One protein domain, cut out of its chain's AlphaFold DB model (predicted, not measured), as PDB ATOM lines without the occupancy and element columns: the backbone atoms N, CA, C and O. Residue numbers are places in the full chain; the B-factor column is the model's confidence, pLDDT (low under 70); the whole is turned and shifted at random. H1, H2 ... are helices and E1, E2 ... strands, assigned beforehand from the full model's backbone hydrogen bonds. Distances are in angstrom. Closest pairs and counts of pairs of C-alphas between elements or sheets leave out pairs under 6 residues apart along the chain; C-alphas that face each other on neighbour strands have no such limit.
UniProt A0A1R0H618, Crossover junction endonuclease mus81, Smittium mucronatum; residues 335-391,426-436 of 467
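What this domain is: This is residues 335 to 391 and 426 to 436 of the 467 residues of the protein "Crossover junction endonuclease mus81" of Smittium mucronatum (UniProt A0A1R0H618). A strongly twisted four-stranded sheet has one short helix, H1, over its edge strand E2. The mixed sheet runs E2 E1 E3 E4; along the chain come E1, H1, E2, E3, E4. Of 68 printed residues, under half are in named elements, class mixed. The elongated whole is only just compact, close to loose: radius of gyration of the C-alphas 12.9 A, spans 39 by 25 by 18 A.

How they stand to each other: Start at E1, residues 340 to 347: E3, residues 381 to 387, is antiparallel to it, with N 343 to O 384 at 3.0 A. E2, residues 371 to 374, is parallel to E1, with N 372 to O 344 at 2.9 A. E4, residues 429 to 435, is antiparallel to E3, with N 385 to O 429 at 2.8 A; these three pairs are within hydrogen-bond range. H1, residues 359 to 365, is on the sheet at a height of 8.1 A, its local plane fitted to just 6 C-alphas; the closest C-alphas of H1 and E2, Val 361 and Ala 371, are 5.5 A apart. In H1 every O i to N i+4 pair is within range. E1, H1, E2 form a strand-helix-strand unit, parallel neighbours joined through a helix, its crossover right-handed.

Where its parts are: Find C-alpha 340 at (-0.416, 15.940, 21.181); E1 runs 21.7 A from there. E3 spans 19.5 A; E4 spans 16.5 A, ending at (15.187, 10.730, 7.225). H1 and E2 each span 9.9 A.

The domain as a whole: The farthest C-alphas, Glu 336 and Asn 355, are 40.4 A apart. Residues 392 to 425 are not printed; C-alphas 391 and 426 are 15.2 A apart across the cut. The link E1 to H1 is long. Confidence is under 70 at residues 352 to 355, 390 to 391 and 426.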
ATOM      1  N   TYR A 335       1.127  24.018  20.683       76.31
ATOM      2  CA  TYR A 335       0.541  22.897  21.419       76.31
ATOM      3  C   TYR A 335       1.012  22.924  22.877       76.31
ATOM      4  O   TYR A 335       2.184  23.174  23.154       76.31
ATOM      5  N   GLU A 336       0.097  22.632  23.799       76.06
ATOM      6  CA  GLU A 336       0.389  22.526  25.231       76.06
ATOM      7  C   GLU A 336       1.092  21.198  25.552       76.06
ATOM      8  O   GLU A 336       0.961  20.213  24.815       76.06
ATOM      9  N   GLU A 337       1.809  21.131  26.679       72.00
ATOM     10  CA  GLU A 337       2.505  19.899  27.068       72.00
ATOM     11  C   GLU A 337       1.523  18.718  27.175       72.00
ATOM     12  O   GLU A 337       0.479  18.773  27.830       72.00
ATOM     13  N   GLY A 338       1.847  17.632  26.470       78.00
ATOM     14  CA  GLY A 338       1.025  16.430  26.410       78.00
ATOM     15  C   GLY A 338      -0.241  16.533  25.551       78.00
ATOM     16  O   GLY A 338      -0.880  15.496  25.359       78.00
ATOM     17  N   SER A 339      -0.600  17.699  24.987       81.62
ATOM     18  CA  SER A 339      -1.833  17.890  24.188       81.62
ATOM     19  C   SER A 339      -1.810  17.230  22.804       81.62
ATOM     20  O   SER A 339      -2.778  17.316  22.049       81.62
ATOM     21  N   TYR A 340      -0.707  16.573  22.461       87.38
ATOM     22  CA  TYR A 340      -0.416  15.940  21.181       87.38
ATOM     23  C   TYR A 340       0.364  14.639  21.403       87.38
ATOM     24  O   TYR A 340       0.891  14.406  22.492       87.38
ATOM     25  N   ASP A 341       0.418  13.775  20.396       87.38
ATOM     26  CA  ASP A 341       1.337  12.635  20.322       87.38
ATOM     27  C   ASP A 341       2.345  12.844  19.190       87.38
ATOM     28  O   ASP A 341       2.042  13.482  18.181       87.38
ATOM     29  N   ILE A 342       3.545  12.285  19.353       89.94
ATOM     30  CA  ILE A 342       4.551  12.222  18.291       89.94
ATOM     31  C   ILE A 342       4.381  10.904  17.539       89.94
ATOM     32  O   ILE A 342       4.630   9.832  18.095       89.94
ATOM     33  N   VAL A 343       3.975  10.989  16.272       90.88
ATOM     34  CA  VAL A 343       3.762   9.828  15.397       90.88
ATOM     35  C   VAL A 343       4.894   9.748  14.376       90.88
ATOM     36  O   VAL A 343       5.192  10.723  13.685       90.88
ATOM     37  N   LEU A 344       5.529   8.578  14.286       93.06
ATOM     38  CA  LEU A 344       6.497   8.242  13.244       93.06
ATOM     39  C   LEU A 344       5.755   7.877  11.954       93.06
ATOM     40  O   LEU A 344       5.058   6.865  11.904       93.06
ATOM     41  N   LEU A 345       5.945   8.659  10.899       91.69
ATOM     42  CA  LEU A 345       5.478   8.319   9.561       91.69
ATOM     43  C   LEU A 345       6.556   7.510   8.834       91.69
ATOM     44  O   LEU A 345       7.722   7.905   8.810       91.69
ATOM     45  N   ILE A 346       6.157   6.389   8.239       91.88
ATOM     46  CA  ILE A 346       7.003   5.483   7.453       91.88
ATOM     47  C   ILE A 346       6.485   5.476   6.017       91.88
ATOM     48  O   ILE A 346       5.279   5.335   5.801       91.88
ATOM     49  N   ASP A 347       7.366   5.595   5.027       90.81
ATOM     50  CA  ASP A 347       6.939   5.545   3.632       90.81
ATOM     51  C   ASP A 347       6.497   4.130   3.187       90.81
ATOM     52  O   ASP A 347       7.148   3.129   3.489       90.81
ATOM     53  N   VAL A 348       5.426   4.036   2.389       85.50
ATOM     54  CA  VAL A 348       4.929   2.783   1.768       85.50
ATOM     55  C   VAL A 348       5.967   1.986   0.955       85.50
ATOM     56  O   VAL A 348       5.728   0.815   0.654       85.50
ATOM     57  N   ARG A 349       7.101   2.581   0.569       79.62
ATOM     58  CA  ARG A 349       8.231   1.934  -0.120       79.62
ATOM     59  C   ARG A 349       9.136   1.148   0.834       79.62
ATOM     60  O   ARG A 349       9.789   0.211   0.375       79.62
ATOM     61  N   GLU A 350       9.147   1.451   2.134       79.25
ATOM     62  CA  GLU A 350      10.021   0.834   3.153       79.25
ATOM     63  C   GLU A 350       9.541  -0.555   3.625       79.25
ATOM     64  O   GLU A 350       9.496  -0.898   4.810       79.25
ATOM     65  N   ILE A 351       9.203  -1.409   2.659       72.19
ATOM     66  CA  ILE A 351       8.730  -2.775   2.878       72.19
ATOM     67  C   ILE A 351       9.920  -3.742   2.879       72.19
ATOM     68  O   ILE A 351      10.519  -4.029   1.843       72.19
ATOM     69  N   LYS A 352      10.216  -4.333   4.042       66.12
ATOM     70  CA  LYS A 352      11.277  -5.345   4.196       66.12
ATOM     71  C   LYS A 352      11.011  -6.630   3.397       66.12
ATOM     72  O   LYS A 352      11.945  -7.218   2.863       66.12
ATOM     73  N   ASN A 353       9.756  -7.080   3.348       65.00
ATOM     74  CA  ASN A 353       9.302  -8.277   2.636       65.00
ATOM     75  C   ASN A 353       7.901  -8.018   2.062       65.00
ATOM     76  O   ASN A 353       7.014  -7.608   2.799       65.00
ATOM     77  N   ALA A 354       7.638  -8.345   0.792       62.03
ATOM     78  CA  ALA A 354       6.330  -8.088   0.160       62.03
ATOM     79  C   ALA A 354       5.123  -8.789   0.837       62.03
ATOM     80  O   ALA A 354       3.977  -8.377   0.639       62.03
ATOM     81  N   ASN A 355       5.385  -9.826   1.641       66.94
ATOM     82  CA  ASN A 355       4.389 -10.568   2.423       66.94
ATOM     83  C   ASN A 355       4.159  -9.990   3.835       66.94
ATOM     84  O   ASN A 355       3.225 -10.412   4.505       66.94
ATOM     85  N   ASP A 356       5.014  -9.073   4.291       70.38
ATOM     86  CA  ASP A 356       5.042  -8.527   5.652       70.38
ATOM     87  C   ASP A 356       5.333  -7.020   5.564       70.38
ATOM     88  O   ASP A 356       6.459  -6.551   5.755       70.38
ATOM     89  N   ARG A 357       4.301  -6.276   5.141       71.00
ATOM     90  CA  ARG A 357       4.346  -4.813   4.959       71.00
ATOM     91  C   ARG A 357       4.458  -4.093   6.297       71.00
ATOM     92  O   ARG A 357       5.200  -3.124   6.418       71.00
ATOM     93  N   ASP A 358       3.774  -4.625   7.303       80.19
ATOM     94  CA  ASP A 358       3.647  -4.007   8.617       80.19
ATOM     95  C   ASP A 358       4.843  -4.333   9.528       80.19
ATOM     96  O   ASP A 358       4.873  -3.891  10.676       80.19
ATOM     97  N   PHE A 359       5.846  -5.084   9.045       84.56
ATOM     98  CA  PHE A 359       7.059  -5.442   9.793       84.56
ATOM     99  C   PHE A 359       7.679  -4.235  10.509       84.56
ATOM    100  O   PHE A 359       7.990  -4.312  11.697       84.56
ATOM    101  N   MET A 360       7.854  -3.120   9.791       82.44
ATOM    102  CA  MET A 360       8.508  -1.925  10.328       82.44
ATOM    103  C   MET A 360       7.667  -1.276  11.432       82.44
ATOM    104  O   MET A 360       8.181  -1.066  12.529       82.44
ATOM    105  N   VAL A 361       6.370  -1.055  11.185       86.12
ATOM    106  CA  VAL A 361       5.419  -0.543  12.189       86.12
ATOM    107  C   VAL A 361       5.430  -1.430  13.435       86.12
ATOM    108  O   VAL A 361       5.659  -0.938  14.536       86.12
ATOM    109  N   ASN A 362       5.309  -2.750  13.268       86.44
ATOM    110  CA  ASN A 362       5.324  -3.710  14.372       86.44
ATOM    111  C   ASN A 362       6.635  -3.679  15.184       86.44
ATOM    112  O   ASN A 362       6.597  -3.787  16.409       86.44
ATOM    113  N   GLU A 363       7.800  -3.523  14.546       88.62
ATOM    114  CA  GLU A 363       9.090  -3.397  15.245       88.62
ATOM    115  C   GLU A 363       9.265  -2.061  15.984       88.62
ATOM    116  O   GLU A 363       9.977  -2.019  16.993       88.62
ATOM    117  N   PHE A 364       8.624  -0.981  15.528       88.56
ATOM    118  CA  PHE A 364       8.583   0.296  16.248       88.56
ATOM    119  C   PHE A 364       7.566   0.270  17.399       88.56
ATOM    120  O   PHE A 364       7.912   0.645  18.521       88.56
ATOM    121  N   THR A 365       6.372  -0.292  17.191       88.19
ATOM    122  CA  THR A 365       5.353  -0.470  18.240       88.19
ATOM    123  C   THR A 365       5.859  -1.344  19.392       88.19
ATOM    124  O   THR A 365       5.658  -0.995  20.555       88.19
ATOM    125  N   LYS A 366       6.623  -2.415  19.116       90.19
ATOM    126  CA  LYS A 366       7.313  -3.220  20.154       90.19
ATOM    127  C   LYS A 366       8.304  -2.419  21.010       90.19
ATOM    128  O   LYS A 366       8.631  -2.854  22.110       90.19
ATOM    129  N   LYS A 367       8.795  -1.281  20.513       90.19
ATOM    130  CA  LYS A 367       9.708  -0.360  21.215       90.19
ATOM    131  C   LYS A 367       8.971   0.822  21.861       90.19
ATOM    132  O   LYS A 367       9.626   1.736  22.346       90.19
ATOM    133  N   GLY A 368       7.635   0.816  21.860       88.88
ATOM    134  CA  GLY A 368       6.807   1.897  22.400       88.88
ATOM    135  C   GLY A 368       6.675   3.121  21.489       88.88
ATOM    136  O   GLY A 368       6.199   4.155  21.944       88.88
ATOM    137  N   ILE A 369       7.086   3.028  20.219       90.06
ATOM    138  CA  ILE A 369       6.976   4.122  19.246       90.06
ATOM    139  C   ILE A 369       5.667   3.962  18.465       90.06
ATOM    140  O   ILE A 369       5.435   2.928  17.834       90.06
ATOM    141  N   VAL A 370       4.820   4.995  18.496       89.19
ATOM    142  CA  VAL A 370       3.616   5.085  17.656       89.19
ATOM    143  C   VAL A 370       4.060   5.344  16.218       89.19
ATOM    144  O   VAL A 370       4.778   6.312  15.962       89.19
ATOM    145  N   ALA A 371       3.674   4.466  15.291       90.88
ATOM    146  CA  ALA A 371       4.118   4.518  13.903       90.88
ATOM    147  C   ALA A 371       2.983   4.196  12.922       90.88
ATOM    148  O   ALA A 371       2.169   3.311  13.184       90.88
ATOM    149  N   GLU A 372       2.964   4.887  11.784       89.88
ATOM    150  CA  GLU A 372       1.958   4.761  10.723       89.88
ATOM    151  C   GLU A 372       2.632   4.715   9.347       89.88
ATOM    152  O   GLU A 372       3.634   5.393   9.114       89.88
ATOM    153  N   THR A 373       2.078   3.937   8.413       89.56
ATOM    154  CA  THR A 373       2.594   3.848   7.037       89.56
ATOM    155  C   THR A 373       1.785   4.750   6.106       89.56
ATOM    156  O   THR A 373       0.591   4.517   5.919       89.56
ATOM    157  N   LEU A 374       2.426   5.743   5.486       87.56
ATOM    158  CA  LEU A 374       1.817   6.687   4.538       87.56
ATOM    159  C   LEU A 374       2.665   6.808   3.262       87.56
ATOM    160  O   LEU A 374       3.814   6.385   3.223       87.56
ATOM    161  N   ALA A 375       2.108   7.370   2.188       87.19
ATOM    162  CA  ALA A 375       2.892   7.709   1.000       87.19
ATOM    163  C   ALA A 375       3.502   9.106   1.182       87.19
ATOM    164  O   ALA A 375       2.781  10.101   1.118       87.19
ATOM    165  N   LEU A 376       4.811   9.183   1.435       86.81
ATOM    166  CA  LEU A 376       5.508  10.444   1.666       86.81
ATOM    167  C   LEU A 376       5.980  11.042   0.326       86.81
ATOM    168  O   LEU A 376       6.584  10.337  -0.487       86.81
ATOM    169  N   PRO A 377       5.768  12.348   0.073       84.12
ATOM    170  CA  PRO A 377       6.268  12.996  -1.142       84.12
ATOM    171  C   PRO A 377       7.802  13.110  -1.145       84.12
ATOM    172  O   PRO A 377       8.421  13.168  -2.206       84.12
ATOM    173  N   ILE A 378       8.416  13.132   0.040       85.44
ATOM    174  CA  ILE A 378       9.860  13.196   0.273       85.44
ATOM    175  C   ILE A 378      10.171  12.564   1.642       85.44
ATOM    176  O   ILE A 378       9.340  12.643   2.546       85.44
ATOM    177  N   GLY A 379      11.345  11.945   1.798       87.94
ATOM    178  CA  GLY A 379      11.685  11.138   2.975       87.94
ATOM    179  C   GLY A 379      11.274   9.669   2.857       87.94
ATOM    180  O   GLY A 379      10.316   9.330   2.164       87.94
ATOM    181  N   ASP A 380      11.999   8.812   3.577       89.69
ATOM    182  CA  ASP A 380      11.586   7.438   3.889       89.69
ATOM    183  C   ASP A 380      10.906   7.375   5.273       89.69
ATOM    184  O   ASP A 380      10.063   6.512   5.522       89.69
ATOM    185  N   TYR A 381      11.253   8.316   6.164       92.94
ATOM    186  CA  TYR A 381      10.621   8.527   7.467       92.94
ATOM    187  C   TYR A 381      10.481  10.024   7.767       92.94
ATOM    188  O   TYR A 381      11.368  10.814   7.431       92.94
ATOM    189  N   ALA A 382       9.413  10.397   8.464       92.06
ATOM    190  CA  ALA A 382       9.184  11.738   9.005       92.06
ATOM    191  C   ALA A 382       8.449  11.641  10.353       92.06
ATOM    192  O   ALA A 382       7.991  10.564  10.733       92.06
ATOM    193  N   TRP A 383       8.293  12.754  11.069       92.75
ATOM    194  CA  TRP A 383       7.463  12.808  12.276       92.75
ATOM    195  C   TRP A 383       6.410  13.907  12.196       92.75
ATOM    196  O   TRP A 383       6.669  14.984  11.662       92.75
ATOM    197  N   VAL A 384       5.247  13.649  12.792       90.62
ATOM    198  CA  VAL A 384       4.199  14.653  13.023       90.62
ATOM    199  C   VAL A 384       3.880  14.769  14.509       90.62
ATOM    200  O   VAL A 384       3.865  13.771  15.234       90.62
ATOM    201  N   ALA A 385       3.603  15.992  14.952       89.12
ATOM    202  CA  ALA A 385       2.876  16.263  16.182       89.12
ATOM    203  C   ALA A 385       1.377  16.238  15.853       89.12
ATOM    204  O   ALA A 385       0.865  17.143  15.194       89.12
ATOM    205  N   ARG A 386       0.684  15.181  16.286       89.25
ATOM    206  CA  ARG A 386      -0.758  15.000  16.077       89.25
ATOM    207  C   ARG A 386      -1.523  15.403  17.339       89.25
ATOM    208  O   ARG A 386      -1.316  14.765  18.376       89.25
ATOM    209  N   PRO A 387      -2.412  16.410  17.308       85.38
ATOM    210  CA  PRO A 387      -3.171  16.808  18.486       85.38
ATOM    211  C   PRO A 387      -4.104  15.694  18.965       85.38
ATOM    212  O   PRO A 387      -4.829  15.063  18.193       85.38
ATOM    213  N   LYS A 388      -4.133  15.481  20.281       82.12
ATOM    214  CA  LYS A 388      -5.090  14.580  20.920       82.12
ATOM    215  C   LYS A 388      -6.471  15.225  20.884       82.12
ATOM    216  O   LYS A 388      -6.639  16.376  21.285       82.12
ATOM    217  N   SER A 389      -7.485  14.467  20.462       72.25
ATOM    218  CA  SER A 389      -8.866  14.959  20.440       72.25
ATOM    219  C   SER A 389      -9.276  15.510  21.812       72.25
ATOM    220  O   SER A 389      -9.202  14.808  22.825       72.25
ATOM    221  N   ARG A 390      -9.750  16.764  21.839       56.47
ATOM    222  CA  ARG A 390     -10.132  17.506  23.061       56.47
ATOM    223  C   ARG A 390     -11.150  16.758  23.938       56.47
ATOM    224  O   ARG A 390     -11.196  16.972  25.147       56.47
ATOM    225  N   ALA A 391     -11.927  15.850  23.342       56.28
ATOM    226  CA  ALA A 391     -12.873  14.978  24.037       56.28
ATOM    227  C   ALA A 391     -12.209  13.931  24.959       56.28
ATOM    228  O   ALA A 391     -12.841  13.484  25.911       56.28
ATOM    229  N   SER A 426      -6.848  16.343   9.668       57.19
ATOM    230  CA  SER A 426      -5.764  16.097  10.623       57.19
ATOM    231  C   SER A 426      -4.958  17.388  10.791       57.19
ATOM    232  O   SER A 426      -4.212  17.753   9.879       57.19
ATOM    233  N   ASP A 427      -5.079  18.052  11.940       72.19
ATOM    234  CA  ASP A 427      -4.264  19.222  12.313       72.19
ATOM    235  C   ASP A 427      -2.828  18.785  12.709       72.19
ATOM    236  O   ASP A 427      -2.320  19.144  13.770       72.19
ATOM    237  N   ASP A 428      -2.209  17.933  11.883       85.19
ATOM    238  CA  ASP A 428      -0.894  17.316  12.078       85.19
ATOM    239  C   ASP A 428       0.214  18.289  11.643       85.19
ATOM    240  O   ASP A 428       0.386  18.557  10.451       85.19
ATOM    241  N   VAL A 429       1.023  18.773  12.588       85.31
ATOM    242  CA  VAL A 429       2.207  19.586  12.265       85.31
ATOM    243  C   VAL A 429       3.405  18.678  12.013       85.31
ATOM    244  O   VAL A 429       3.846  17.940  12.896       85.31
ATOM    245  N   VAL A 430       3.963  18.747  10.801       85.75
ATOM    246  CA  VAL A 430       5.194  18.037  10.433       85.75
ATOM    247  C   VAL A 430       6.376  18.643  11.188       85.75
ATOM    248  O   VAL A 430       6.663  19.833  11.075       85.75
ATOM    249  N   ILE A 431       7.077  17.810  11.952       87.06
ATOM    250  CA  ILE A 431       8.287  18.197  12.680       87.06
ATOM    251  C   ILE A 431       9.422  18.386  11.673       87.06
ATOM    252  O   ILE A 431       9.518  17.652  10.690       87.06
ATOM    253  N   ASN A 432      10.337  19.320  11.947       83.62
ATOM    254  CA  ASN A 432      11.544  19.519  11.147       83.62
ATOM    255  C   ASN A 432      12.589  18.397  11.352       83.62
ATOM    256  O   ASN A 432      13.686  18.611  11.863       83.62
ATOM    257  N   CYS A 433      12.211  17.166  11.006       82.62
ATOM    258  CA  CYS A 433      13.060  15.984  11.003       82.62
ATOM    259  C   CYS A 433      12.535  14.990   9.957       82.62
ATOM    260  O   CYS A 433      11.469  14.395  10.125       82.62
ATOM    261  N   ILE A 434      13.300  14.812   8.878       87.88
ATOM    262  CA  ILE A 434      13.025  13.854   7.801       87.88
ATOM    263  C   ILE A 434      14.279  13.002   7.597       87.88
ATOM    264  O   ILE A 434      15.396  13.523   7.593       87.88
ATOM    265  N   ILE A 435      14.100  11.693   7.423       89.19
ATOM    266  CA  ILE A 435      15.187  10.730   7.225       89.19
ATOM    267  C   ILE A 435      15.047  10.063   5.856       89.19
ATOM    268  O   ILE A 435      14.034   9.437   5.550       89.19
ATOM    269  N   GLU A 436      16.119  10.139   5.070       88.69
ATOM    270  CA  GLU A 436      16.408   9.227   3.958       88.69
ATOM    271  C   GLU A 436      17.221   8.040   4.509       88.69
ATOM    272  O   GLU A 436      18.303   8.227   5.078       88.69
TER     273      GLU A 436